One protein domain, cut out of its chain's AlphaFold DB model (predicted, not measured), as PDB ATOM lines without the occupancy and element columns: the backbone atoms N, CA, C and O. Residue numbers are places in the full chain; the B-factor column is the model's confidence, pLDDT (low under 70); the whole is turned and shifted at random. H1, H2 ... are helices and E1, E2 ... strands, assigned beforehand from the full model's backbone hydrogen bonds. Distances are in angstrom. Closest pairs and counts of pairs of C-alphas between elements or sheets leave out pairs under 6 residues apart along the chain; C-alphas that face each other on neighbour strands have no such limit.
ATOM      1  N   ARG A 725     159.440 194.282 130.002       77.81
ATOM      2  CA  ARG A 725     159.648 193.103 130.873       77.81
ATOM      3  C   ARG A 725     158.360 192.598 131.528       77.81
ATOM      4  O   ARG A 725     158.231 191.405 131.801       77.81
ATOM      5  N   GLN A 726     157.404 193.481 131.800       80.38
ATOM      6  CA  GLN A 726     156.074 193.096 132.270       80.38
ATOM      7  C   GLN A 726     155.243 192.468 131.142       80.38
ATOM      8  O   GLN A 726     154.625 191.432 131.375       80.38
ATOM      9  N   ALA A 727     155.311 193.003 129.919       84.88
ATOM     10  CA  ALA A 727     154.681 192.419 128.736       84.88
ATOM     11  C   ALA A 727     155.213 191.006 128.431       84.88
ATOM     12  O   ALA A 727     154.425 190.080 128.255       84.88
ATOM     13  N   GLU A 728     156.535 190.802 128.457       82.25
ATOM     14  CA  GLU A 728     157.183 189.492 128.280       82.25
ATOM     15  C   GLU A 728     156.655 188.455 129.285       82.25
ATOM     16  O   GLU A 728     156.296 187.335 128.913       82.25
ATOM     17  N   ARG A 729     156.545 188.850 130.562       84.00
ATOM     18  CA  ARG A 729     156.022 188.002 131.647       84.00
ATOM     19  C   ARG A 729     154.514 187.750 131.543       84.00
ATOM     20  O   ARG A 729     154.068 186.673 131.930       84.00
ATOM     21  N   ALA A 730     153.738 188.721 131.059       83.88
ATOM     22  CA  ALA A 730     152.278 188.651 130.992       83.88
ATOM     23  C   ALA A 730     151.757 187.911 129.747       83.88
ATOM     24  O   ALA A 730     150.768 187.186 129.833       83.88
ATOM     25  N   ILE A 731     152.415 188.081 128.596       81.69
ATOM     26  CA  ILE A 731     152.050 187.413 127.336       81.69
ATOM     27  C   ILE A 731     152.589 185.977 127.313       81.69
ATOM     28  O   ILE A 731     151.887 185.061 126.877       81.69
ATOM     29  N   GLY A 732     153.826 185.778 127.786       72.75
ATOM     30  CA  GLY A 732     154.538 184.507 127.675       72.75
ATOM     31  C   GLY A 732     154.861 184.111 126.222       72.75
ATOM     32  O   GLY A 732     154.692 184.905 125.294       72.75
ATOM     33  N   PRO A 733     155.339 182.873 125.990       72.50
ATOM     34  CA  PRO A 733     155.646 182.395 124.646       72.50
ATOM     35  C   PRO A 733     154.379 182.237 123.790       72.50
ATOM     36  O   PRO A 733     153.326 181.805 124.270       72.50
ATOM     37  N   VAL A 734     154.500 182.538 122.494       74.44
ATOM     38  CA  VAL A 734     153.438 182.362 121.492       74.44
ATOM     39  C   VAL A 734     153.074 180.874 121.385       74.44
ATOM     40  O   VAL A 734     153.824 180.084 120.821       74.44
ATOM     41  N   ARG A 735     151.923 180.484 121.952       76.75
ATOM     42  CA  ARG A 735     151.448 179.083 121.972       76.75
ATOM     43  C   ARG A 735     150.923 178.594 120.621       76.75
ATOM     44  O   ARG A 735     151.031 177.412 120.328       76.75
ATOM     45  N   SER A 736     150.357 179.502 119.831       84.12
ATOM     46  CA  SER A 736     150.016 179.314 118.422       84.12
ATOM     47  C   SER A 736     150.258 180.635 117.698       84.12
ATOM     48  O   SER A 736     149.868 181.700 118.193       84.12
ATOM     49  N   THR A 737     150.914 180.570 116.542       86.38
ATOM     50  CA  THR A 737     151.134 181.730 115.667       86.38
ATOM     51  C   THR A 737     149.911 181.929 114.783       86.38
ATOM     52  O   THR A 737     149.480 183.061 114.591       86.38
ATOM     53  N   ALA A 738     149.293 180.835 114.322       86.69
ATOM     54  CA  ALA A 738     148.019 180.852 113.606       86.69
ATOM     55  C   ALA A 738     146.928 181.620 114.379       86.69
ATOM     56  O   ALA A 738     146.363 182.567 113.829       86.69
ATOM     57  N   ALA A 739     146.710 181.287 115.656       86.31
ATOM     58  CA  ALA A 739     145.756 181.969 116.535       86.31
ATOM     59  C   ALA A 739     146.033 183.476 116.648       86.31
ATOM     60  O   ALA A 739     145.150 184.314 116.456       86.31
ATOM     61  N   GLY A 740     147.284 183.825 116.964       85.88
ATOM     62  CA  GLY A 740     147.674 185.204 117.242       85.88
ATOM     63  C   GLY A 740     147.808 186.086 116.000       85.88
ATOM     64  O   GLY A 740     147.721 187.298 116.138       85.88
ATOM     65  N   LEU A 741     147.975 185.522 114.799       87.56
ATOM     66  CA  LEU A 741     147.987 186.295 113.553       87.56
ATOM     67  C   LEU A 741     146.604 186.847 113.198       87.56
ATOM     68  O   LEU A 741     146.521 187.990 112.754       87.56
ATOM     69  N   ILE A 742     145.539 186.055 113.386       88.25
ATOM     70  CA  ILE A 742     144.176 186.326 112.882       88.25
ATOM     71  C   ILE A 742     143.673 187.766 113.136       88.25
ATOM     72  O   ILE A 742     143.158 188.358 112.185       88.25
ATOM     73  N   PRO A 743     143.842 188.377 114.329       85.94
ATOM     74  CA  PRO A 743     143.402 189.753 114.595       85.94
ATOM     75  C   PRO A 743     144.066 190.840 113.733       85.94
ATOM     76  O   PRO A 743     143.522 191.936 113.620       85.94
ATOM     77  N   HIS A 744     145.224 190.560 113.128       82.69
ATOM     78  CA  HIS A 744     146.022 191.530 112.365       82.69
ATOM     79  C   HIS A 744     145.858 191.389 110.838       82.69
ATOM     80  O   HIS A 744     146.550 192.073 110.077       82.69
ATOM     81  N   LEU A 745     144.978 190.493 110.373       82.44
ATOM     82  CA  LEU A 745     144.819 190.153 108.955       82.44
ATOM     83  C   LEU A 745     143.691 190.973 108.295       82.44
ATOM     84  O   LEU A 745     142.645 191.191 108.909       82.44
ATOM     85  N   PRO A 746     143.863 191.425 107.037       77.94
ATOM     86  CA  PRO A 746     142.890 192.287 106.371       77.94
ATOM     87  C   PRO A 746     141.641 191.489 105.983       77.94
ATOM     88  O   PRO A 746     141.692 190.683 105.058       77.94
ATOM     89  N   ALA A 747     140.519 191.723 106.667       80.94
ATOM     90  CA  ALA A 747     139.233 191.048 106.440       80.94
ATOM     91  C   ALA A 747     138.433 191.584 105.227       80.94
ATOM     92  O   ALA A 747     137.243 191.299 105.084       80.94
ATOM     93  N   ASP A 748     139.062 192.371 104.348       85.75
ATOM     94  CA  ASP A 748     138.398 193.028 103.220       85.75
ATOM     95  C   ASP A 748     137.756 192.025 102.232       85.75
ATOM     96  O   ASP A 748     138.409 191.059 101.802       85.75
ATOM     97  N   PRO A 749     136.490 192.245 101.821       88.12
ATOM     98  CA  PRO A 749     135.776 191.338 100.930       88.12
ATOM     99  C   PRO A 749     136.369 191.338  99.517       88.12
ATOM    100  O   PRO A 749     136.732 192.376  98.960       88.12
ATOM    101  N   ILE A 750     136.430 190.159  98.896       87.62
ATOM    102  CA  ILE A 750     137.081 189.973  97.594       87.62
ATOM    103  C   ILE A 750     136.050 190.046  96.466       87.62
ATOM    104  O   ILE A 750     135.105 189.262  96.413       87.62
ATOM    105  N   MET A 751     136.252 190.973  95.529       90.38
ATOM    106  CA  MET A 751     135.381 191.164  94.367       90.38
ATOM    107  C   MET A 751     135.662 190.141  93.253       90.38
ATOM    108  O   MET A 751     136.812 189.954  92.837       90.38
ATOM    109  N   ALA A 752     134.607 189.558  92.683       91.19
ATOM    110  CA  ALA A 752     134.668 188.734  91.473       91.19
ATOM    111  C   ALA A 752     134.721 189.626  90.212       91.19
ATOM    112  O   ALA A 752     133.741 189.802  89.483       91.19
ATOM    113  N   ARG A 753     135.874 190.271  89.992       87.44
ATOM    114  CA  ARG A 753     136.000 191.439  89.105       87.44
ATOM    115  C   ARG A 753     135.708 191.154  87.628       87.44
ATOM    116  O   ARG A 753     135.177 192.036  86.961       87.44
ATOM    117  N   ARG A 754     136.031 189.960  87.111       91.94
ATOM    118  CA  ARG A 754     135.709 189.600  85.716       91.94
ATOM    119  C   ARG A 754     134.200 189.414  85.552       91.94
ATOM    120  O   ARG A 754     133.609 190.051  84.689       91.94
ATOM    121  N   HIS A 755     133.580 188.627  86.431       91.50
ATOM    122  CA  HIS A 755     132.136 188.379  86.409       91.50
ATOM    123  C   HIS A 755     131.325 189.681  86.533       91.50
ATOM    124  O   HIS A 755     130.335 189.854  85.828       91.50
ATOM    125  N   TYR A 756     131.782 190.641  87.349       91.00
ATOM    126  CA  TYR A 756     131.180 191.978  87.407       91.00
ATOM    127  C   TYR A 756     131.243 192.721  86.061       91.00
ATOM    128  O   TYR A 756     130.227 193.234  85.601       91.00
ATOM    129  N   LEU A 757     132.409 192.756  85.408       86.69
ATOM    130  CA  LEU A 757     132.585 193.454  84.127       86.69
ATOM    131  C   LEU A 757     131.820 192.791  82.968       86.69
ATOM    132  O   LEU A 757     131.390 193.488  82.055       86.69
ATOM    133  N   GLU A 758     131.645 191.469  83.005       87.75
ATOM    134  CA  GLU A 758     130.984 190.699  81.941       87.75
ATOM    135  C   GLU A 758     129.463 190.564  82.140       87.75
ATOM    136  O   GLU A 758     128.729 190.527  81.156       87.75
ATOM    137  N   ARG A 759     128.968 190.530  83.389       87.19
ATOM    138  CA  ARG A 759     127.530 190.369  83.706       87.19
ATOM    139  C   ARG A 759     126.866 191.592  84.347       87.19
ATOM    140  O   ARG A 759     125.690 191.528  84.700       87.19
ATOM    141  N   GLY A 760     127.595 192.682  84.576       86.31
ATOM    142  CA  GLY A 760     127.100 193.914  85.214       86.31
ATOM    143  C   GLY A 760     126.735 193.797  86.702       86.31
ATOM    144  O   GLY A 760     126.544 194.810  87.372       86.31
ATOM    145  N   THR A 761     126.665 192.582  87.256       89.94
ATOM    146  CA  THR A 761     126.302 192.336  88.658       89.94
ATOM    147  C   THR A 761     127.547 192.296  89.534       89.94
ATOM    148  O   THR A 761     128.355 191.373  89.440       89.94
ATOM    149  N   LEU A 762     127.703 193.289  90.412       89.81
ATOM    150  CA  LEU A 762     128.785 193.311  91.394       89.81
ATOM    151  C   LEU A 762     128.613 192.142  92.373       89.81
ATOM    152  O   LEU A 762     127.654 192.141  93.145       89.81
ATOM    153  N   ARG A 763     129.534 191.170  92.345       91.31
ATOM    154  CA  ARG A 763     129.607 190.028  93.275       91.31
ATOM    155  C   ARG A 763     130.840 190.130  94.170       91.31
ATOM    156  O   ARG A 763     131.926 190.463  93.677       91.31
ATOM    157  N   TYR A 764     130.698 189.804  95.453       92.75
ATOM    158  CA  TYR A 764     131.812 189.771  96.408       92.75
ATOM    159  C   TYR A 764     131.704 188.611  97.402       92.75
ATOM    160  O   TYR A 764     130.611 188.150  97.721       92.75
ATOM    161  N   PHE A 765     132.859 188.164  97.896       93.69
ATOM    162  CA  PHE A 765     132.996 187.114  98.904       93.69
ATOM    163  C   PHE A 765     133.500 187.722 100.211       93.69
ATOM    164  O   PHE A 765     134.435 188.526 100.196       93.69
ATOM    165  N   GLU A 766     132.921 187.324 101.342       93.81
ATOM    166  CA  GLU A 766     133.443 187.701 102.657       93.81
ATOM    167  C   GLU A 766     134.749 186.944 102.919       93.81
ATOM    168  O   GLU A 766     134.805 185.717 102.790       93.81
ATOM    169  N   ARG A 767     135.809 187.672 103.279       92.06
ATOM    170  CA  ARG A 767     137.118 187.096 103.589       92.06
ATOM    171  C   ARG A 767     137.186 186.768 105.080       92.06
ATOM    172  O   ARG A 767     137.072 187.661 105.915       92.06
ATOM    173  N   ARG A 768     137.404 185.497 105.415       93.00
ATOM    174  CA  ARG A 768     137.535 185.019 106.801       93.00
ATOM    175  C   ARG A 768     138.884 184.358 107.024       93.00
ATOM    176  O   ARG A 768     139.398 183.696 106.128       93.00
ATOM    177  N   TYR A 769     139.397 184.470 108.242       91.12
ATOM    178  CA  TYR A 769     140.576 183.746 108.706       91.12
ATOM    179  C   TYR A 769     140.193 182.876 109.909       91.12
ATOM    180  O   TYR A 769     139.406 183.308 110.754       91.12
ATOM    181  N   CYS A 770     140.713 181.652 109.983       92.44
ATOM    182  CA  CYS A 770     140.543 180.764 111.138       92.44
ATOM    183  C   CYS A 770     141.717 179.790 111.281       92.44
ATOM    184  O   CYS A 770     142.485 179.583 110.342       92.44
ATOM    185  N   GLU A 771     141.832 179.158 112.444       91.81
ATOM    186  CA  GLU A 771     142.761 178.049 112.668       91.81
ATOM    187  C   GLU A 771     142.262 176.748 112.016       91.81
ATOM    188  O   GLU A 771     141.085 176.609 111.663       91.81
ATOM    189  N   ALA A 772     143.162 175.772 111.874       87.44
ATOM    190  CA  ALA A 772     142.872 174.449 111.318       87.44
ATOM    191  C   ALA A 772     141.769 173.677 112.074       87.44
ATOM    192  O   ALA A 772     141.033 172.901 111.465       87.44
ATOM    193  N   THR A 773     141.612 173.911 113.380       87.00
ATOM    194  CA  THR A 773     140.536 173.343 114.213       87.00
ATOM    195  C   THR A 773     139.161 173.943 113.913       87.00
ATOM    196  O   THR A 773     138.139 173.268 114.039       87.00
ATOM    197  N   ASP A 774     139.129 175.202 113.477       90.56
ATOM    198  CA  ASP A 774     137.952 176.070 113.573       90.56
ATOM    199  C   ASP A 774     137.194 176.230 112.249       90.56
ATOM    200  O   ASP A 774     136.144 176.875 112.205       90.56
ATOM    201  N   LEU A 775     137.678 175.611 111.165       91.12
ATOM    202  CA  LEU A 775     137.105 175.708 109.817       91.12
ATOM    203  C   LEU A 775     135.582 175.462 109.787       91.12
ATOM    204  O   LEU A 775     134.848 176.206 109.133       91.12
ATOM    205  N   ALA A 776     135.086 174.466 110.527       89.75
ATOM    206  CA  ALA A 776     133.653 174.171 110.605       89.75
ATOM    207  C   ALA A 776     132.846 175.307 111.263       89.75
ATOM    208  O   ALA A 776     131.806 175.707 110.738       89.75
ATOM    209  N   ALA A 777     133.343 175.879 112.364       90.00
ATOM    210  CA  ALA A 777     132.704 177.011 113.038       90.00
ATOM    211  C   ALA A 777     132.810 178.310 112.215       90.00
ATOM    212  O   ALA A 777     131.880 179.117 112.194       90.00
ATOM    213  N   CYS A 778     133.915 178.499 111.491       90.00
ATOM    214  CA  CYS A 778     134.142 179.634 110.596       90.00
ATOM    215  C   CYS A 778     133.168 179.644 109.400       90.00
ATOM    216  O   CYS A 778     132.592 180.686 109.068       90.00
ATOM    217  N   ALA A 779     132.928 178.474 108.798       89.75
ATOM    218  CA  ALA A 779     131.998 178.289 107.683       89.75
ATOM    219  C   ALA A 779     130.510 178.306 108.090       89.75
ATOM    220  O   ALA A 779     129.649 178.590 107.255       89.75
ATOM    221  N   ALA A 780     130.198 178.005 109.356       89.31
ATOM    222  CA  ALA A 780     128.827 177.988 109.874       89.31
ATOM    223  C   ALA A 780     128.257 179.383 110.199       89.31
ATOM    224  O   ALA A 780     127.039 179.547 110.236       89.31
ATOM    225  N   LYS A 781     129.107 180.395 110.427       88.56
ATOM    226  CA  LYS A 781     128.662 181.778 110.684       88.56
ATOM    227  C   LYS A 781     127.930 182.349 109.448       88.56
ATOM    228  O   LYS A 781     128.451 182.196 108.338       88.56
ATOM    229  N   PRO A 782     126.777 183.032 109.600       86.81
ATOM    230  CA  PRO A 782     126.035 183.622 108.478       86.81
ATOM    231  C   PRO A 782     126.841 184.720 107.765       86.81
ATOM    232  O   PRO A 782     127.817 185.224 108.317       86.81
ATOM    233  N   THR A 783     126.449 185.088 106.543       86.81
ATOM    234  CA  THR A 783     127.065 186.170 105.752       86.81
ATOM    235  C   THR A 783     126.015 186.894 104.907       86.81
ATOM    236  O   THR A 783     124.993 186.303 104.558       86.81
ATOM    237  N   GLU A 784     126.277 188.157 104.564       85.19
ATOM    238  CA  GLU A 784     125.513 188.932 103.568       85.19
ATOM    239  C   GLU A 784     126.208 188.990 102.191       85.19
ATOM    240  O   GLU A 784     125.702 189.622 101.262       85.19
ATOM    241  N   ALA A 785     127.384 188.367 102.053       90.31
ATOM    242  CA  ALA A 785     128.123 188.271 100.796       90.31
ATOM    243  C   ALA A 785     127.535 187.205  99.851       90.31
ATOM    244  O   ALA A 785     126.738 186.361 100.254       90.31
ATOM    245  N   ASP A 786     127.974 187.198  98.588       91.19
ATOM    246  CA  ASP A 786     127.573 186.179  97.603       91.19
ATOM    247  C   ASP A 786     128.276 184.818  97.807       91.19
ATOM    248  O   ASP A 786     127.998 183.874  97.065       91.19
ATOM    249  N   GLY A 787     129.187 184.730  98.785       92.50
ATOM    250  CA  GLY A 787     129.927 183.534  99.185       92.50
ATOM    251  C   GLY A 787     131.012 183.829 100.234       92.50
ATOM    252  O   GLY A 787     131.206 184.978 100.643       92.50
ATOM    253  N   LEU A 788     131.744 182.795 100.661       93.94
ATOM    254  CA  LEU A 788     132.845 182.890 101.636       93.94
ATOM    255  C   LEU A 788     134.197 182.530 101.011       93.94
ATOM    256  O   LEU A 788     134.316 181.529 100.305       93.94
ATOM    257  N   PHE A 789     135.233 183.302 101.331       92.38
ATOM    258  CA  PHE A 789     136.629 182.957 101.069       92.38
ATOM    259  C   PHE A 789     137.352 182.780 102.410       92.38
ATOM    260  O   PHE A 789     137.644 183.756 103.102       92.38
ATOM    261  N   ILE A 790     137.591 181.528 102.805       91.94
ATOM    262  CA  ILE A 790     138.140 181.170 104.119       91.94
ATOM    263  C   ILE A 790     139.626 180.832 103.982       91.94
ATOM    264  O   ILE A 790     139.988 179.892 103.280       91.94
ATOM    265  N   VAL A 791     140.487 181.557 104.686       90.38
ATOM    266  CA  VAL A 791     141.923 181.275 104.796       90.38
ATOM    267  C   VAL A 791     142.183 180.541 106.110       90.38
ATOM    268  O   VAL A 791     141.900 181.060 107.190       90.38
ATOM    269  N   VAL A 792     142.720 179.326 106.020       91.50
ATOM    270  CA  VAL A 792     142.936 178.437 107.165       91.50
ATOM    271  C   VAL A 792     144.413 178.423 107.538       91.50
ATOM    272  O   VAL A 792     145.256 177.979 106.758       91.50
ATOM    273  N   LEU A 793     144.730 178.910 108.734       91.00
ATOM    274  CA  LEU A 793     146.091 178.974 109.255       91.00
ATOM    275  C   LEU A 793     146.435 177.737 110.093       91.00
ATOM    276  O   LEU A 793     145.579 177.110 110.716       91.00
ATOM    277  N   SER A 794     147.717 177.382 110.086       90.81
ATOM    278  CA  SER A 794     148.277 176.216 110.774       90.81
ATOM    279  C   SER A 794     149.727 176.496 111.158       90.81
ATOM    280  O   SER A 794     150.466 177.084 110.370       90.81
ATOM    281  N   ASP A 795     150.142 176.104 112.360       88.75
ATOM    282  CA  ASP A 795     151.531 176.274 112.803       88.75
ATOM    283  C   ASP A 795     152.462 175.190 112.232       88.75
ATOM    284  O   ASP A 795     153.639 175.458 111.983       88.75
ATOM    285  N   ASP A 796     151.934 173.996 111.946       87.50
ATOM    286  CA  ASP A 796     152.671 172.845 111.423       87.50
ATOM    287  C   ASP A 796     152.007 172.194 110.187       87.50
ATOM    288  O   ASP A 796     150.844 172.431 109.851       87.50
ATOM    289  N   GLY A 797     152.769 171.345 109.489       84.94
ATOM    290  CA  GLY A 797     152.327 170.678 108.259       84.94
ATOM    291  C   GLY A 797     151.358 169.500 108.447       84.94
ATOM    292  O   GLY A 797     150.636 169.167 107.503       84.94
ATOM    293  N   ALA A 798     151.301 168.878 109.627       86.94
ATOM    294  CA  ALA A 798     150.384 167.774 109.906       86.94
ATOM    295  C   ALA A 798     148.970 168.303 110.190       86.94
ATOM    296  O   ALA A 798     148.014 167.842 109.558       86.94
ATOM    297  N   ALA A 799     148.841 169.342 111.025       86.12
ATOM    298  CA  ALA A 799     147.580 170.057 111.231       86.12
ATOM    299  C   ALA A 799     147.024 170.605 109.906       86.12
ATOM    300  O   ALA A 799     145.846 170.403 109.601       86.12
ATOM    301  N   ARG A 800     147.888 171.211 109.072       89.00
ATOM    302  CA  ARG A 800     147.547 171.679 107.717       89.00
ATOM    303  C   ARG A 800     146.953 170.574 106.840       89.00
ATOM    304  O   ARG A 800     145.961 170.802 106.150       89.00
ATOM    305  N   SER A 801     147.551 169.384 106.859       87.69
ATOM    306  CA  SER A 801     147.116 168.254 106.026       87.69
ATOM    307  C   SER A 801     145.776 167.681 106.505       87.69
ATOM    308  O   SER A 801     144.869 167.473 105.702       87.69
ATOM    309  N   ALA A 802     145.592 167.536 107.822       88.06
ATOM    310  CA  ALA A 802     144.347 167.029 108.401       88.06
ATOM    311  C   ALA A 802     143.122 167.922 108.100       88.06
ATOM    312  O   ALA A 802     142.020 167.411 107.884       88.06
ATOM    313  N   VAL A 803     143.298 169.251 108.051       89.69
ATOM    314  CA  VAL A 803     142.206 170.179 107.702       89.69
ATOM    315  C   VAL A 803     141.949 170.271 106.189       89.69
ATOM    316  O   VAL A 803     140.801 170.457 105.776       89.69
ATOM    317  N   ILE A 804     142.967 170.044 105.351       89.75
ATOM    318  CA  ILE A 804     142.801 169.856 103.898       89.75
ATOM    319  C   ILE A 804     141.873 168.661 103.620       89.75
ATOM    320  O   ILE A 804     140.898 168.798 102.879       89.75
ATOM    321  N   ASP A 805     142.092 167.526 104.287       88.81
ATOM    322  CA  ASP A 805     141.232 166.342 104.147       88.81
ATOM    323  C   ASP A 805     139.823 166.548 104.723       88.81
ATOM    324  O   ASP A 805     138.858 165.949 104.244       88.81
ATOM    325  N   LEU A 806     139.655 167.414 105.731       88.88
ATOM    326  CA  LEU A 806     138.335 167.826 106.219       88.88
ATOM    327  C   LEU A 806     137.567 168.636 105.159       88.88
ATOM    328  O   LEU A 806     136.383 168.375 104.941       88.88
ATOM    329  N   ALA A 807     138.234 169.566 104.473       88.75
ATOM    330  CA  ALA A 807     137.634 170.408 103.437       88.75
ATOM    331  C   ALA A 807     137.222 169.640 102.164       88.75
ATOM    332  O   ALA A 807     136.300 170.066 101.469       88.75
ATOM    333  N   LYS A 808     137.837 168.483 101.882       89.75
ATOM    334  CA  LYS A 808     137.441 167.597 100.770       89.75
ATOM    335  C   LYS A 808     136.187 166.753 101.062       89.75
ATOM    336  O   LYS A 808     135.656 166.108 100.161       89.75
ATOM    337  N   LYS A 809     135.676 166.733 102.304       89.81
ATOM    338  CA  LYS A 809     134.524 165.887 102.683       89.81
ATOM    339  C   LYS A 809     133.184 166.419 102.136       89.81
ATOM    340  O   LYS A 809     133.014 167.632 101.995       89.81
ATOM    341  N   PRO A 810     132.170 165.545 101.933       84.00
ATOM    342  CA  PRO A 810     130.876 165.910 101.338       84.00
ATOM    343  C   PRO A 810     130.111 167.073 101.991       84.00
ATOM    344  O   PRO A 810     129.266 167.678 101.335       84.00
ATOM    345  N   GLY A 811     130.377 167.395 103.264       84.62
ATOM    346  CA  GLY A 811     129.777 168.552 103.939       84.62
ATOM    347  C   GLY A 811     130.228 169.896 103.357       84.62
ATOM    348  O   GLY A 811     129.398 170.778 103.151       84.62
ATOM    349  N   PHE A 812     131.516 170.024 103.023       85.25
ATOM    350  CA  PHE A 812     132.071 171.215 102.370       85.25
ATOM    351  C   PHE A 812     131.900 171.161 100.850       85.25
ATOM    352  O   PHE A 812     131.519 172.161 100.252       85.25
ATOM    353  N   ALA A 813     132.062 169.987 100.229       85.00
ATOM    354  CA  ALA A 813     131.906 169.816  98.779       85.00
ATOM    355  C   ALA A 813     130.526 170.258  98.234       85.00
ATOM    356  O   ALA A 813     130.408 170.707  97.093       85.00
ATOM    357  N   LYS A 814     129.473 170.174  99.062       86.94
ATOM    358  CA  LYS A 814     128.122 170.670  98.738       86.94
ATOM    359  C   LYS A 814     127.980 172.199  98.809       86.94
ATOM    360  O   LYS A 814     127.112 172.745  98.132       86.94
ATOM    361  N   ARG A 815     128.807 172.902  99.592       88.50
ATOM    362  CA  ARG A 815     128.795 174.372  99.725       88.50
ATOM    363  C   ARG A 815     129.594 175.020  98.590       88.50
ATOM    364  O   ARG A 815     130.716 175.484  98.771       88.50
ATOM    365  N   ARG A 816     128.991 175.048  97.396       88.88
ATOM    366  CA  ARG A 816     129.552 175.670  96.176       88.88
ATOM    367  C   ARG A 816     129.819 177.179  96.317       88.88
ATOM    368  O   ARG A 816     130.528 177.747  95.495       88.88
ATOM    369  N   ASP A 817     129.291 177.813  97.355       90.00
ATOM    370  CA  ASP A 817     129.498 179.209  97.745       90.00
ATOM    371  C   ASP A 817     130.741 179.449  98.630       90.00
ATOM    372  O   ASP A 817     131.067 180.601  98.912       90.00
ATOM    373  N   ILE A 818     131.452 178.399  99.063       92.56
ATOM    374  CA  ILE A 818     132.649 178.512  99.913       92.56
ATOM    375  C   ILE A 818     133.905 178.088  99.142       92.56
ATOM    376  O   ILE A 818     134.009 176.954  98.681       92.56
ATOM    377  N   VAL A 819     134.897 178.978  99.081       91.12
ATOM    378  CA  VAL A 819     136.273 178.679  98.650       91.12
ATOM    379  C   VAL A 819     137.185 178.695  99.875       91.12
ATOM    380  O   VAL A 819     137.109 179.612 100.692       91.12
ATOM    381  N   ILE A 820     138.054 177.692 100.005       91.56
ATOM    382  CA  ILE A 820     138.943 177.523 101.162       91.56
ATOM    383  C   ILE A 820     140.404 177.560 100.692       91.56
ATOM    384  O   ILE A 820     140.740 176.992  99.654       91.56
ATOM    385  N   SER A 821     141.269 178.246 101.436       88.94
ATOM    386  CA  SER A 821     142.671 178.513 101.104       88.94
ATOM    387  C   SER A 821     143.597 178.075 102.237       88.94
ATOM    388  O   SER A 821     143.423 178.493 103.380       88.94
ATOM    389  N   PHE A 822     144.625 177.297 101.906       87.50
ATOM    390  CA  PHE A 822     145.588 176.709 102.839       87.50
ATOM    391  C   PHE A 822     147.011 177.210 102.524       87.50
ATOM    392  O   PHE A 822     147.745 176.548 101.773       87.50
ATOM    393  N   PRO A 823     147.433 178.379 103.050       84.56
ATOM    394  CA  PRO A 823     148.818 178.851 102.952       84.56
ATOM    395  C   PRO A 823     149.819 177.872 103.602       84.56
ATOM    396  O   PRO A 823     149.403 176.927 104.280       84.56
ATOM    397  N   PRO A 824     151.139 178.044 103.390       84.12
ATOM    398  CA  PRO A 824     152.166 177.312 104.134       84.12
ATOM    399  C   PRO A 824     152.067 177.538 105.660       84.12
ATOM    400  O   PRO A 824     151.485 178.542 106.080       84.12
ATOM    401  N   PRO A 825     152.634 176.648 106.499       87.50
ATOM    402  CA  PRO A 825     152.590 176.804 107.952       87.50
ATOM    403  C   PRO A 825     153.245 178.104 108.445       87.50
ATOM    404  O   PRO A 825     154.326 178.488 107.993       87.50
ATOM    405  N   VAL A 826     152.589 178.783 109.389       88.31
ATOM    406  CA  VAL A 826     152.904 180.173 109.777       88.31
ATOM    407  C   VAL A 826     153.803 180.314 111.009       88.31
ATOM    408  O   VAL A 826     154.159 181.432 111.371       88.31
ATOM    409  N   SER A 827     154.239 179.208 111.617       85.19
ATOM    410  CA  SER A 827     155.132 179.198 112.794       85.19
ATOM    411  C   SER A 827     156.442 179.970 112.600       85.19
ATOM    412  O   SER A 827     157.004 180.489 113.562       85.19
ATOM    413  N   SER A 828     156.901 180.140 111.356       83.94
ATOM    414  CA  SER A 828     158.067 180.976 111.044       83.94
ATOM    415  C   SER A 828     157.869 182.479 111.316       83.94
ATOM    416  O   SER A 828     158.857 183.208 111.265       83.94
ATOM    417  N   LEU A 829     156.643 182.952 111.589       87.31
ATOM    418  CA  LEU A 829     156.310 184.343 111.942       87.31
ATOM    419  C   LEU A 829     156.205 184.588 113.464       87.31
ATOM    420  O   LEU A 829     155.836 185.686 113.881       87.31
ATOM    421  N   ALA A 830     156.487 183.580 114.302       86.44
ATOM    422  CA  ALA A 830     156.277 183.657 115.751       86.44
ATOM    423  C   ALA A 830     157.047 184.805 116.430       86.44
ATOM    424  O   ALA A 830     156.533 185.411 117.370       86.44
ATOM    425  N   SER A 831     158.246 185.127 115.937       84.44
ATOM    426  CA  SER A 831     159.093 186.234 116.404       84.44
ATOM    427  C   SER A 831     158.453 187.605 116.175       84.44
ATOM    428  O   SER A 831     158.222 188.350 117.119       84.44
ATOM    429  N   GLU A 832     158.097 187.921 114.933       87.31
ATOM    430  CA  GLU A 832     157.540 189.219 114.544       87.31
ATOM    431  C   GLU A 832     156.134 189.439 115.123       87.31
ATOM    432  O   GLU A 832     155.734 190.574 115.390       87.31
ATOM    433  N   LEU A 833     155.392 188.351 115.357       89.19
ATOM    434  CA  LEU A 833     154.135 188.385 116.096       89.19
ATOM    435  C   LEU A 833     154.355 188.644 117.595       89.19
ATOM    436  O   LEU A 833     153.584 189.394 118.194       89.19
ATOM    437  N   ALA A 834     155.379 188.045 118.211       86.81
ATOM    438  CA  ALA A 834     155.720 188.316 119.607       86.81
ATOM    439  C   ALA A 834     156.110 189.791 119.798       86.81
ATOM    440  O   ALA A 834     155.535 190.453 120.662       86.81
ATOM    441  N   ASP A 835     156.983 190.324 118.937       86.56
ATOM    442  CA  ASP A 835     157.386 191.735 118.944       86.56
ATOM    443  C   ASP A 835     156.178 192.680 118.838       86.56
ATOM    444  O   ASP A 835     156.056 193.622 119.622       86.56
ATOM    445  N   LEU A 836     155.252 192.426 117.903       90.19
ATOM    446  CA  LEU A 836     154.040 193.240 117.762       90.19
ATOM    447  C   LEU A 836     153.182 193.195 119.033       90.19
ATOM    448  O   LEU A 836     152.814 194.245 119.567       90.19
ATOM    449  N   ARG A 837     152.906 191.991 119.548       88.56
ATOM    450  CA  ARG A 837     152.051 191.801 120.728       88.56
ATOM    451  C   ARG A 837     152.657 192.400 121.999       88.56
ATOM    452  O   ARG A 837     151.897 192.876 122.838       88.56
ATOM    453  N   LEU A 838     153.986 192.434 122.135       89.25
ATOM    454  CA  LEU A 838     154.673 193.132 123.230       89.25
ATOM    455  C   LEU A 838     154.358 194.636 123.217       89.25
ATOM    456  O   LEU A 838     153.907 195.178 124.228       89.25
ATOM    457  N   TRP A 839     154.527 195.307 122.074       90.19
ATOM    458  CA  TRP A 839     154.259 196.747 121.963       90.19
ATOM    459  C   TRP A 839     152.770 197.094 122.073       90.19
ATOM    460  O   TRP A 839     152.423 198.097 122.698       90.19
ATOM    461  N   GLU A 840     151.881 196.260 121.531       88.62
ATOM    462  CA  GLU A 840     150.434 196.417 121.714       88.62
ATOM    463  C   GLU A 840     150.011 196.229 123.176       88.62
ATOM    464  O   GLU A 840     149.228 197.029 123.687       88.62
ATOM    465  N   TRP A 841     150.558 195.229 123.881       91.56
ATOM    466  CA  TRP A 841     150.276 195.021 125.303       91.56
ATOM    467  C   TRP A 841     150.726 196.219 126.136       91.56
ATOM    468  O   TRP A 841     149.934 196.715 126.937       91.56
ATOM    469  N   VAL A 842     151.941 196.738 125.905       87.25
ATOM    470  CA  VAL A 842     152.428 197.965 126.564       87.25
ATOM    471  C   VAL A 842     151.471 199.127 126.282       87.25
ATOM    472  O   VAL A 842     151.042 199.803 127.213       87.25
ATOM    473  N   SER A 843     151.037 199.303 125.029       88.19
ATOM    474  CA  SER A 843     150.086 200.359 124.644       88.19
ATOM    475  C   SER A 843     148.706 200.259 125.310       88.19
ATOM    476  O   SER A 843     147.987 201.259 125.323       88.19
ATOM    477  N   GLN A 844     148.309 199.079 125.792       87.62
ATOM    478  CA  GLN A 844     146.973 198.809 126.340       87.62
ATOM    479  C   GLN A 844     146.957 198.672 127.871       87.62
ATOM    480  O   GLN A 844     145.940 198.977 128.489       87.62
ATOM    481  N   ASN A 845     148.056 198.216 128.483       86.06
ATOM    482  CA  ASN A 845     148.101 197.819 129.897       86.06
ATOM    483  C   ASN A 845     148.938 198.768 130.774       86.06
ATOM    484  O   ASN A 845     148.788 198.757 131.994       86.06
ATOM    485  N   THR A 846     149.794 199.610 130.187       82.31
ATOM    486  CA  THR A 846     150.575 200.610 130.929       82.31
ATOM    487  C   THR A 846     149.763 201.898 131.096       82.31
ATOM    488  O   THR A 846     149.817 202.799 130.259       82.31
ATOM    489  N   ALA A 847     148.979 201.979 132.175       72.75
ATOM    490  CA  ALA A 847     148.054 203.087 132.443       72.75
ATOM    491  C   ALA A 847     148.741 204.467 132.476       72.75
ATOM    492  O   ALA A 847     148.153 205.469 132.072       72.75
ATOM    493  N   GLU A 848     150.010 204.525 132.877       65.75
ATOM    494  CA  GLU A 848     150.824 205.741 132.943       65.75
ATOM    495  C   GLU A 848     151.111 206.351 131.551       65.75
ATOM    496  O   GLU A 848     151.443 207.535 131.447       65.75
ATOM    497  N   LEU A 849     150.899 205.599 130.457       69.81
ATOM    498  CA  LEU A 849     150.887 206.145 129.091       69.81
ATOM    499  C   LEU A 849     149.743 207.145 128.865       69.81
ATOM    500  O   LEU A 849     149.806 207.910 127.900       69.81
ATOM    501  N   ALA A 850     148.708 207.180 129.712       60.47
ATOM    502  CA  ALA A 850     147.652 208.194 129.652       60.47
ATOM    503  C   ALA A 850     148.177 209.607 129.980       60.47
ATOM    504  O   ALA A 850     147.720 210.579 129.371       60.47
ATOM    505  N   ASP A 851     149.205 209.704 130.830       52.44
ATOM    506  CA  ASP A 851     149.796 210.971 131.277       52.44
ATOM    507  C   ASP A 851     151.121 211.316 130.563       52.44
ATOM    508  O   ASP A 851     151.413 212.499 130.362       52.44
ATOM    509  N   ASP A 852     151.908 210.329 130.104       60.16
ATOM    510  CA  ASP A 852     153.089 210.567 129.251       60.16
ATOM    511  C   ASP A 852     152.768 210.354 127.757       60.16
ATOM    512  O   ASP A 852     152.859 209.256 127.201       60.16
ATOM    513  N   SER A 853     152.405 211.450 127.079       49.47
ATOM    514  CA  SER A 853     152.154 211.462 125.628       49.47
ATOM    515  C   SER A 853     153.376 211.098 124.775       49.47
ATOM    516  O   SER A 853     153.209 210.547 123.691       49.47
ATOM    517  N   TYR A 854     154.601 211.343 125.252       52.91
ATOM    518  CA  TYR A 854     155.816 211.055 124.488       52.91
ATOM    519  C   TYR A 854     156.158 209.561 124.522       52.91
ATOM    520  O   TYR A 854     156.522 208.984 123.496       52.91
ATOM    521  N   ALA A 855     155.970 208.913 125.675       63.59
ATOM    522  CA  ALA A 855     156.051 207.459 125.783       63.59
ATOM    523  C   ALA A 855     154.977 206.770 124.916       63.59
ATOM    524  O   ALA A 855     155.272 205.784 124.242       63.59
ATOM    525  N   ARG A 856     153.758 207.328 124.861       79.38
ATOM    526  CA  ARG A 856     152.657 206.842 124.008       79.38
ATOM    527  C   ARG A 856     152.973 206.937 122.512       79.38
ATOM    528  O   ARG A 856     152.766 205.961 121.789       79.38
ATOM    529  N   ASP A 857     153.501 208.072 122.058       62.19
ATOM    530  CA  ASP A 857     153.909 208.272 120.661       62.19
ATOM    531  C   ASP A 857     155.027 207.294 120.251       62.19
ATOM    532  O   ASP A 857     154.996 206.737 119.152       62.19
ATOM    533  N   GLU A 858     155.991 207.033 121.140       69.94
ATOM    534  CA  GLU A 858     157.074 206.072 120.903       69.94
ATOM    535  C   GLU A 858     156.564 204.621 120.847       69.94
ATOM    536  O   GLU A 858     156.895 203.903 119.906       69.94
ATOM    537  N   VAL A 859     155.704 204.198 121.781       80.25
ATOM    538  CA  VAL A 859     155.076 202.860 121.756       80.25
ATOM    539  C   VAL A 859     154.265 202.659 120.472       80.25
ATOM    540  O   VAL A 859     154.437 201.652 119.782       80.25
ATOM    541  N   SER A 860     153.459 203.654 120.087       79.44
ATOM    542  CA  SER A 860     152.707 203.651 118.825       79.44
ATOM    543  C   SER A 860     153.631 203.527 117.603       79.44
ATOM    544  O   SER A 860     153.365 202.748 116.681       79.44
ATOM    545  N   ARG A 861     154.775 204.228 117.610       73.06
ATOM    546  CA  ARG A 861     155.795 204.154 116.552       73.06
ATOM    547  C   ARG A 861     156.455 202.774 116.457       73.06
ATOM    548  O   ARG A 861     156.746 202.339 115.340       73.06
ATOM    549  N   GLN A 862     156.698 202.103 117.584       83.75
ATOM    550  CA  GLN A 862     157.327 200.778 117.628       83.75
ATOM    551  C   GLN A 862     156.350 199.659 117.235       83.75
ATOM    552  O   GLN A 862     156.688 198.851 116.368       83.75
ATOM    553  N   ALA A 863     155.103 199.684 117.719       84.12
ATOM    554  CA  ALA A 863     154.034 198.810 117.215       84.12
ATOM    555  C   ALA A 863     153.850 198.979 115.691       84.12
ATOM    556  O   ALA A 863     153.824 198.008 114.933       84.12
ATOM    557  N   SER A 864     153.870 200.230 115.212       79.94
ATOM    558  CA  SER A 864     153.840 200.572 113.781       79.94
ATOM    559  C   SER A 864     155.092 200.154 112.994       79.94
ATOM    560  O   SER A 864     155.109 200.296 111.770       79.94
ATOM    561  N   LEU A 865     156.169 199.694 113.635       77.19
ATOM    562  CA  LEU A 865     157.329 199.083 112.974       77.19
ATOM    563  C   LEU A 865     157.212 197.558 112.969       77.19
ATOM    564  O   LEU A 865     157.305 196.969 111.891       77.19
ATOM    565  N   ALA A 866     156.919 196.944 114.119       83.50
ATOM    566  CA  ALA A 866     156.704 195.502 114.242       83.50
ATOM    567  C   ALA A 866     155.594 195.007 113.295       83.50
ATOM    568  O   ALA A 866     155.817 194.098 112.496       83.50
ATOM    569  N   GLY A 867     154.445 195.692 113.260       84.94
ATOM    570  CA  GLY A 867     153.341 195.354 112.356       84.94
ATOM    571  C   GLY A 867     153.708 195.448 110.868       84.94
ATOM    572  O   GLY A 867     153.230 194.651 110.065       84.94
ATOM    573  N   ARG A 868     154.617 196.359 110.483       80.81
ATOM    574  CA  ARG A 868     155.127 196.440 109.100       80.81
ATOM    575  C   ARG A 868     156.141 195.343 108.773       80.81
ATOM    576  O   ARG A 868     156.153 194.884 107.633       80.81
ATOM    577  N   ALA A 869     156.956 194.908 109.734       80.62
ATOM    578  CA  ALA A 869     157.840 193.754 109.557       80.62
ATOM    579  C   ALA A 869     157.023 192.462 109.373       80.62
ATOM    580  O   ALA A 869     157.239 191.725 108.407       80.62
ATOM    581  N   LEU A 870     156.012 192.263 110.227       85.06
ATOM    582  CA  LEU A 870     155.076 191.141 110.164       85.06
ATOM    583  C   LEU A 870     154.320 191.097 108.826       85.06
ATOM    584  O   LEU A 870     154.364 190.083 108.130       85.06
ATOM    585  N   GLN A 871     153.710 192.213 108.405       80.88
ATOM    586  CA  GLN A 871     153.050 192.329 107.094       80.88
ATOM    587  C   GLN A 871     154.018 192.111 105.918       80.88
ATOM    588  O   GLN A 871     153.627 191.547 104.897       80.88
ATOM    589  N   GLY A 872     155.279 192.537 106.051       76.50
ATOM    590  CA  GLY A 872     156.319 192.310 105.049       76.50
ATOM    591  C   GLY A 872     156.598 190.824 104.825       76.50
ATOM    592  O   GLY A 872     156.551 190.362 103.687       76.50
ATOM    593  N   ARG A 873     156.823 190.059 105.901       77.00
ATOM    594  CA  ARG A 873     157.065 188.608 105.808       77.00
ATOM    595  C   ARG A 873     155.816 187.799 105.468       77.00
ATOM    596  O   ARG A 873     155.918 186.833 104.715       77.00
ATOM    597  N   MET A 874     154.649 188.209 105.966       75.62
ATOM    598  CA  MET A 874     153.357 187.631 105.582       75.62
ATOM    599  C   MET A 874     153.171 187.684 104.062       75.62
ATOM    600  O   MET A 874     152.874 186.656 103.458       75.62
ATOM    601  N   ARG A 875     153.442 188.832 103.425       68.75
ATOM    602  CA  ARG A 875     153.367 188.958 101.962       68.75
ATOM    603  C   ARG A 875     154.324 188.026 101.225       68.75
ATOM    604  O   ARG A 875     153.941 187.502 100.192       68.75
ATOM    605  N   THR A 876     155.519 187.747 101.747       65.38
ATOM    606  CA  THR A 876     156.429 186.761 101.134       65.38
ATOM    607  C   THR A 876     155.836 185.344 101.137       65.38
ATOM    608  O   THR A 876     155.949 184.634 100.137       65.38
ATOM    609  N   LEU A 877     155.157 184.948 102.223       64.25
ATOM    610  CA  LEU A 877     154.435 183.667 102.310       64.25
ATOM    611  C   LEU A 877     153.166 183.650 101.439       64.25
ATOM    612  O   LEU A 877     152.789 182.599 100.915       64.25
ATOM    613  N   GLU A 878     152.512 184.800 101.257       59.19
ATOM    614  CA  GLU A 878     151.390 184.943 100.328       59.19
ATOM    615  C   GLU A 878     151.847 184.901  98.862       59.19
ATOM    616  O   GLU A 878     151.211 184.201  98.078       59.19
ATOM    617  N   ASP A 879     152.932 185.575  98.475       52.41
ATOM    618  CA  ASP A 879     153.408 185.685  97.085       52.41
ATOM    619  C   ASP A 879     154.167 184.439  96.582       52.41
ATOM    620  O   ASP A 879     154.294 184.256  95.374       52.41
ATOM    621  N   GLY A 880     154.610 183.540  97.470       48.78
ATOM    622  CA  GLY A 880     154.994 182.168  97.101       48.78
ATOM    623  C   GLY A 880     156.383 181.975  96.478       48.78
ATOM    624  O   GLY A 880     156.621 180.944  95.858       48.78
ATOM    625  N   ASN A 881     157.313 182.921  96.653       43.16
ATOM    626  CA  ASN A 881     158.691 182.795  96.142       43.16
ATOM    627  C   ASN A 881     159.538 181.713  96.850       43.16
ATOM    628  O   ASN A 881     160.593 181.346  96.337       43.16
ATOM    629  N   GLU A 882     159.102 181.197  98.004       40.34
ATOM    630  CA  GLU A 882     159.778 180.117  98.736       40.34
ATOM    631  C   GLU A 882     158.770 179.046  99.191       40.34
ATOM    632  O   GLU A 882     157.938 179.280 100.066       40.34
ATOM    633  N   GLY A 883     158.871 177.840  98.620       42.22
ATOM    634  CA  GLY A 883     158.095 176.665  99.040       42.22
ATOM    635  C   GLY A 883     156.786 176.413  98.269       42.22
ATOM    636  O   GLY A 883     156.424 177.164  97.363       42.22
ATOM    637  N   PRO A 884     156.082 175.304  98.575       42.81
ATOM    638  CA  PRO A 884     154.915 174.864  97.815       42.81
ATOM    639  C   PRO A 884     153.752 175.854  97.927       42.81
ATOM    640  O   PRO A 884     153.291 176.188  99.021       42.81
ATOM    641  N   SER A 885     153.251 176.281  96.769       56.81
ATOM    642  CA  SER A 885     152.155 177.238  96.629       56.81
ATOM    643  C   SER A 885     150.934 176.859  97.475       56.81
ATOM    644  O   SER A 885     150.449 175.730  97.386       56.81
ATOM    645  N   GLY A 886     150.407 177.817  98.248       67.06
ATOM    646  CA  GLY A 886     149.191 177.630  99.050       67.06
ATOM    647  C   GLY A 886     148.034 177.022  98.246       67.06
ATOM    648  O   GLY A 886     147.781 177.435  97.115       67.06
ATOM    649  N   ILE A 887     147.369 176.023  98.827       80.19
ATOM    650  CA  ILE A 887     146.396 175.160  98.143       80.19
ATOM    651  C   ILE A 887     145.001 175.782  98.238       80.19
ATOM    652  O   ILE A 887     144.615 176.241  99.313       80.19
ATOM    653  N   PHE A 888     144.226 175.749  97.153       87.31
ATOM    654  CA  PHE A 888     142.807 176.112  97.170       87.31
ATOM    655  C   PHE A 888     141.926 174.869  97.056       87.31
ATOM    656  O   PHE A 888     142.221 173.967  96.275       87.31
ATOM    657  N   ILE A 889     140.818 174.848  97.796       88.31
ATOM    658  CA  ILE A 889     139.766 173.834  97.680       88.31
ATOM    659  C   ILE A 889     138.436 174.531  97.415       88.31
ATOM    660  O   ILE A 889     138.069 175.498  98.088       88.31
ATOM    661  N   TRP A 890     137.707 174.015  96.433       90.62
ATOM    662  CA  TRP A 890     136.346 174.419  96.100       90.62
ATOM    663  C   TRP A 890     135.584 173.188  95.625       90.62
ATOM    664  O   TRP A 890     136.158 172.346  94.948       90.62
ATOM    665  N   ALA A 891     134.308 173.050  95.994       85.75
ATOM    666  CA  ALA A 891     133.473 171.903  95.614       85.75
ATOM    667  C   ALA A 891     133.987 170.497  96.027       85.75
ATOM    668  O   ALA A 891     133.373 169.500  95.656       85.75
ATOM    669  N   GLY A 892     135.057 170.414  96.826       83.94
ATOM    670  CA  GLY A 892     135.778 169.177  97.160       83.94
ATOM    671  C   GLY A 892     137.023 168.933  96.294       83.94
ATOM    672  O   GLY A 892     137.901 168.175  96.702       83.94
ATOM    673  N   ASP A 893     137.134 169.625  95.160       85.75
ATOM    674  CA  ASP A 893     138.261 169.550  94.233       85.75
ATOM    675  C   ASP A 893     139.415 170.468  94.662       85.75
ATOM    676  O   ASP A 893     139.219 171.537  95.252       85.75
ATOM    677  N   GLU A 894     140.642 170.055  94.341       86.38
ATOM    678  CA  GLU A 894     141.854 170.833  94.596       86.38
ATOM    679  C   GLU A 894     142.207 171.698  93.381       86.38
ATOM    680  O   GLU A 894     142.358 171.204  92.263       86.38
ATOM    681  N   ILE A 895     142.341 173.008  93.594       81.44
ATOM    682  CA  ILE A 895     142.588 173.984  92.533       81.44
ATOM    683  C   ILE A 895     144.030 174.474  92.619       81.44
ATOM    684  O   ILE A 895     144.422 175.160  93.566       81.44
ATOM    685  N   ALA A 896     144.800 174.160  91.575       64.44
ATOM    686  CA  ALA A 896     146.166 174.633  91.406       64.44
ATOM    687  C   ALA A 896     146.240 176.168  91.462       64.44
ATOM    688  O   ALA A 896     145.458 176.885  90.823       64.44
ATOM    689  N   ARG A 897     147.206 176.671  92.232       62.44
ATOM    690  CA  ARG A 897     147.429 178.103  92.406       62.44
ATOM    691  C   ARG A 897     148.030 178.732  91.144       62.44
ATOM    692  O   ARG A 897     148.853 178.138  90.462       62.44
ATOM    693  N   SER A 898     147.619 179.968  90.877       55.09
ATOM    694  CA  SER A 898     148.306 180.917  89.993       55.09
ATOM    695  C   SER A 898     148.581 182.217  90.762       55.09
ATOM    696  O   SER A 898     148.087 182.395  91.883       55.09
ATOM    697  N   ASP A 899     149.408 183.098  90.206       50.81
ATOM    698  CA  ASP A 899     150.120 184.096  91.010       50.81
ATOM    699  C   ASP A 899     149.286 185.339  91.388       50.81
ATOM    700  O   ASP A 899     148.601 185.957  90.564       50.81
ATOM    701  N   GLY A 900     149.404 185.740  92.661       56.56
ATOM    702  CA  GLY A 900     148.851 186.977  93.230       56.56
ATOM    703  C   GLY A 900     147.317 187.077  93.332       56.56
ATOM    704  O   GLY A 900     146.561 186.181  92.955       56.56
ATOM    705  N   GLU A 901     146.825 188.222  93.819       53.69
ATOM    706  CA  GLU A 901     145.381 188.495  93.998       53.69
ATOM    707  C   GLU A 901     144.556 188.357  92.708       53.69
ATOM    708  O   GLU A 901     143.358 188.065  92.750       53.69
ATOM    709  N   ARG A 902     145.188 188.552  91.541       59.41
ATOM    710  CA  ARG A 902     144.532 188.405  90.233       59.41
ATOM    711  C   ARG A 902     144.022 186.981  90.023       59.41
ATOM    712  O   ARG A 902     142.922 186.823  89.499       59.41
ATOM    713  N   ALA A 903     144.766 185.973  90.481       69.75
ATOM    714  CA  ALA A 903     144.338 184.580  90.440       69.75
ATOM    715  C   ALA A 903     143.136 184.315  91.361       69.75
ATOM    716  O   ALA A 903     142.193 183.642  90.949       69.75
ATOM    717  N   VAL A 904     143.113 184.901  92.564       80.25
ATOM    718  CA  VAL A 904     141.987 184.757  93.507       80.25
ATOM    719  C   VAL A 904     140.721 185.414  92.949       80.25
ATOM    720  O   VAL A 904     139.672 184.777  92.891       80.25
ATOM    721  N   SER A 905     140.806 186.646  92.438       84.44
ATOM    722  CA  SER A 905     139.656 187.319  91.809       84.44
ATOM    723  C   SER A 905     139.173 186.597  90.535       84.44
ATOM    724  O   SER A 905     137.969 186.548  90.268       84.44
ATOM    725  N   ALA A 906     140.081 185.972  89.772       84.19
ATOM    726  CA  ALA A 906     139.733 185.130  88.625       84.19
ATOM    727  C   ALA A 906     139.066 183.803  89.038       84.19
ATOM    728  O   ALA A 906     138.095 183.394  88.397       84.19
ATOM    729  N   LEU A 907     139.527 183.162  90.120       86.88
ATOM    730  CA  LEU A 907     138.882 181.990  90.722       86.88
ATOM    731  C   LEU A 907     137.461 182.335  91.177       86.88
ATOM    732  O   LEU A 907     136.520 181.723  90.686       86.88
ATOM    733  N   LEU A 908     137.286 183.368  92.004       91.06
ATOM    734  CA  LEU A 908     135.961 183.796  92.469       91.06
ATOM    735  C   LEU A 908     135.035 184.219  91.316       91.06
ATOM    736  O   LEU A 908     133.827 184.014  91.393       91.06
ATOM    737  N   SER A 909     135.586 184.740  90.214       92.31
ATOM    738  CA  SER A 909     134.804 185.001  88.997       92.31
ATOM    739  C   SER A 909     134.318 183.715  88.315       92.31
ATOM    740  O   SER A 909     133.182 183.695  87.856       92.31
ATOM    741  N   ARG A 910     135.117 182.633  88.280       91.38
ATOM    742  CA  ARG A 910     134.651 181.311  87.803       91.38
ATOM    743  C   ARG A 910     133.561 180.741  88.713       91.38
ATOM    744  O   ARG A 910     132.515 180.342  88.218       91.38
ATOM    745  N   VAL A 911     133.765 180.806  90.032       92.12
ATOM    746  CA  VAL A 911     132.767 180.378  91.027       92.12
ATOM    747  C   VAL A 911     131.444 181.126  90.830       92.12
ATOM    748  O   VAL A 911     130.387 180.503  90.821       92.12
ATOM    749  N   CYS A 912     131.482 182.441  90.581       93.62
ATOM    750  CA  CYS A 912     130.280 183.214  90.255       93.62
ATOM    751  C   CYS A 912     129.622 182.806  88.930       93.62
ATOM    752  O   CYS A 912     128.400 182.853  88.840       93.62
ATOM    753  N   ASP A 913     130.381 182.432  87.898       92.12
ATOM    754  CA  ASP A 913     129.800 182.021  86.613       92.12
ATOM    755  C   ASP A 913     129.080 180.675  86.678       92.12
ATOM    756  O   ASP A 913     128.073 180.509  85.992       92.12
ATOM    757  N   GLU A 914     129.561 179.745  87.505       91.88
ATOM    758  CA  GLU A 914     128.896 178.460  87.743       91.88
ATOM    759  C   GLU A 914     127.722 178.598  88.728       91.88
ATOM    760  O   GLU A 914     126.639 178.081  88.458       91.88
ATOM    761  N   LEU A 915     127.883 179.352  89.827       92.31
ATOM    762  CA  LEU A 915     126.796 179.621  90.783       92.31
ATOM    763  C   LEU A 915     125.649 180.431  90.173       92.31
ATOM    764  O   LEU A 915     124.489 180.175  90.476       92.31
ATOM    765  N   TYR A 916     125.960 181.426  89.344       93.75
ATOM    766  CA  TYR A 916     124.998 182.393  88.814       93.75
ATOM    767  C   TYR A 916     124.883 182.288  87.287       93.75
ATOM    768  O   TYR A 916     124.758 183.289  86.576       93.75
TER     769      TYR A 916
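What this domain is: This is residues 725 to 916 of the 1060 residues of an uncharacterized protein of Novosphingobium sp. 28-62-57 (UniProt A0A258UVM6). A strongly twisted sheet of five strands has helices on both faces, H2 and H10 over one and H4 and H5 over the other, and from this body runs a long arm of two helices side by side, H7 and H9. H1 packs on H7, and H8 is at the arm's far tip. The printed part has 192 residues, with ten named helices and five strands in the order H1 H2 H3 E1 H4 E2 H5 H6 E3 H7 H8 H9 E4 E5 H10; the sheet, E1 E2 E3 E4 E5, is mixed, as is the class, helices and strands. It is only just compact, close to loose, with a radius of gyration of the C-alphas of 19.0 A and spans of 57 by 39 by 33 A.

Where its parts are: The strands are E1, residues 764 to 771, 22.8 A long from C-alpha 764 at (131.812, 189.771, 96.408); E2, 788 to 793; E3, 818 to 822; E4, 887 to 890; and E5, 893 to 895. The helices are H1, 725 to 731; H2, 737 to 744; H3, 753 to 759; H4, 775 to 780; H5, 797 to 807; H6, 810 to 813; H7, 827 to 845, 26.2 A; H8, 847 to 850; H9, 853 to 879, 38.5 A; and H10, 900 to 915, 23.4 A, ending at C-alpha 915 (126.796, 179.621, 90.783).

How they stand to each other: E1 and E2 are parallel (N 768 and O 789, 2.9 A), as are E2 and E3 (N 790 and O 819, 2.9 A). E3 and E4 are antiparallel (N 820 and O 889, 2.9 A), and E4 and E5 form a hairpin (N 895 and O 888, 2.8 A). E1, H4, E2 and E2, H5 H6, E3 are strand-helix-strand units, parallel neighbour strands joined through helices, with right-handed crossovers. The sheet with helices on both faces makes three layers: H2, 7.8 A high, and H10, round which the sheet curls, are on the face opposite H4 and H5, whose heights are 8.4 and 8.1 A. H6 only grazes the sheet. H3 touches H10 at C-alphas 755 and 909, 5.0 A. H7, the hub, touches H9 at C-alphas 836 and 866, 5.0 A, at a shallow tilt of 21 degrees, opposite ways; it touches H2 at 737 and 830, 5.5 A, and H1 at 727 and 838, 5.6 A. H8 touches H9 only at the corner, only just, with 3 pairs of C-alphas within 8 A. Every O i to N i+4 pair is within hydrogen-bond range in H1, H3, H4 and H5; H7 has 13 of 15, H9 22 of 23, H10 11 of 12, and H2 1 of 4, with 2 of 5 O i to N i+3 pairs; H6 and H8 are too short for such a pair.

The domain as a whole: The C-alphas farthest apart are those of Asp 851 and Glu 914, 58.2 A. The printed part has no cut and no long link. Its mean pLDDT is 82.2; residues 848 to 855, 857 to 858, 875 to 886 and 896 to 903 are under 70.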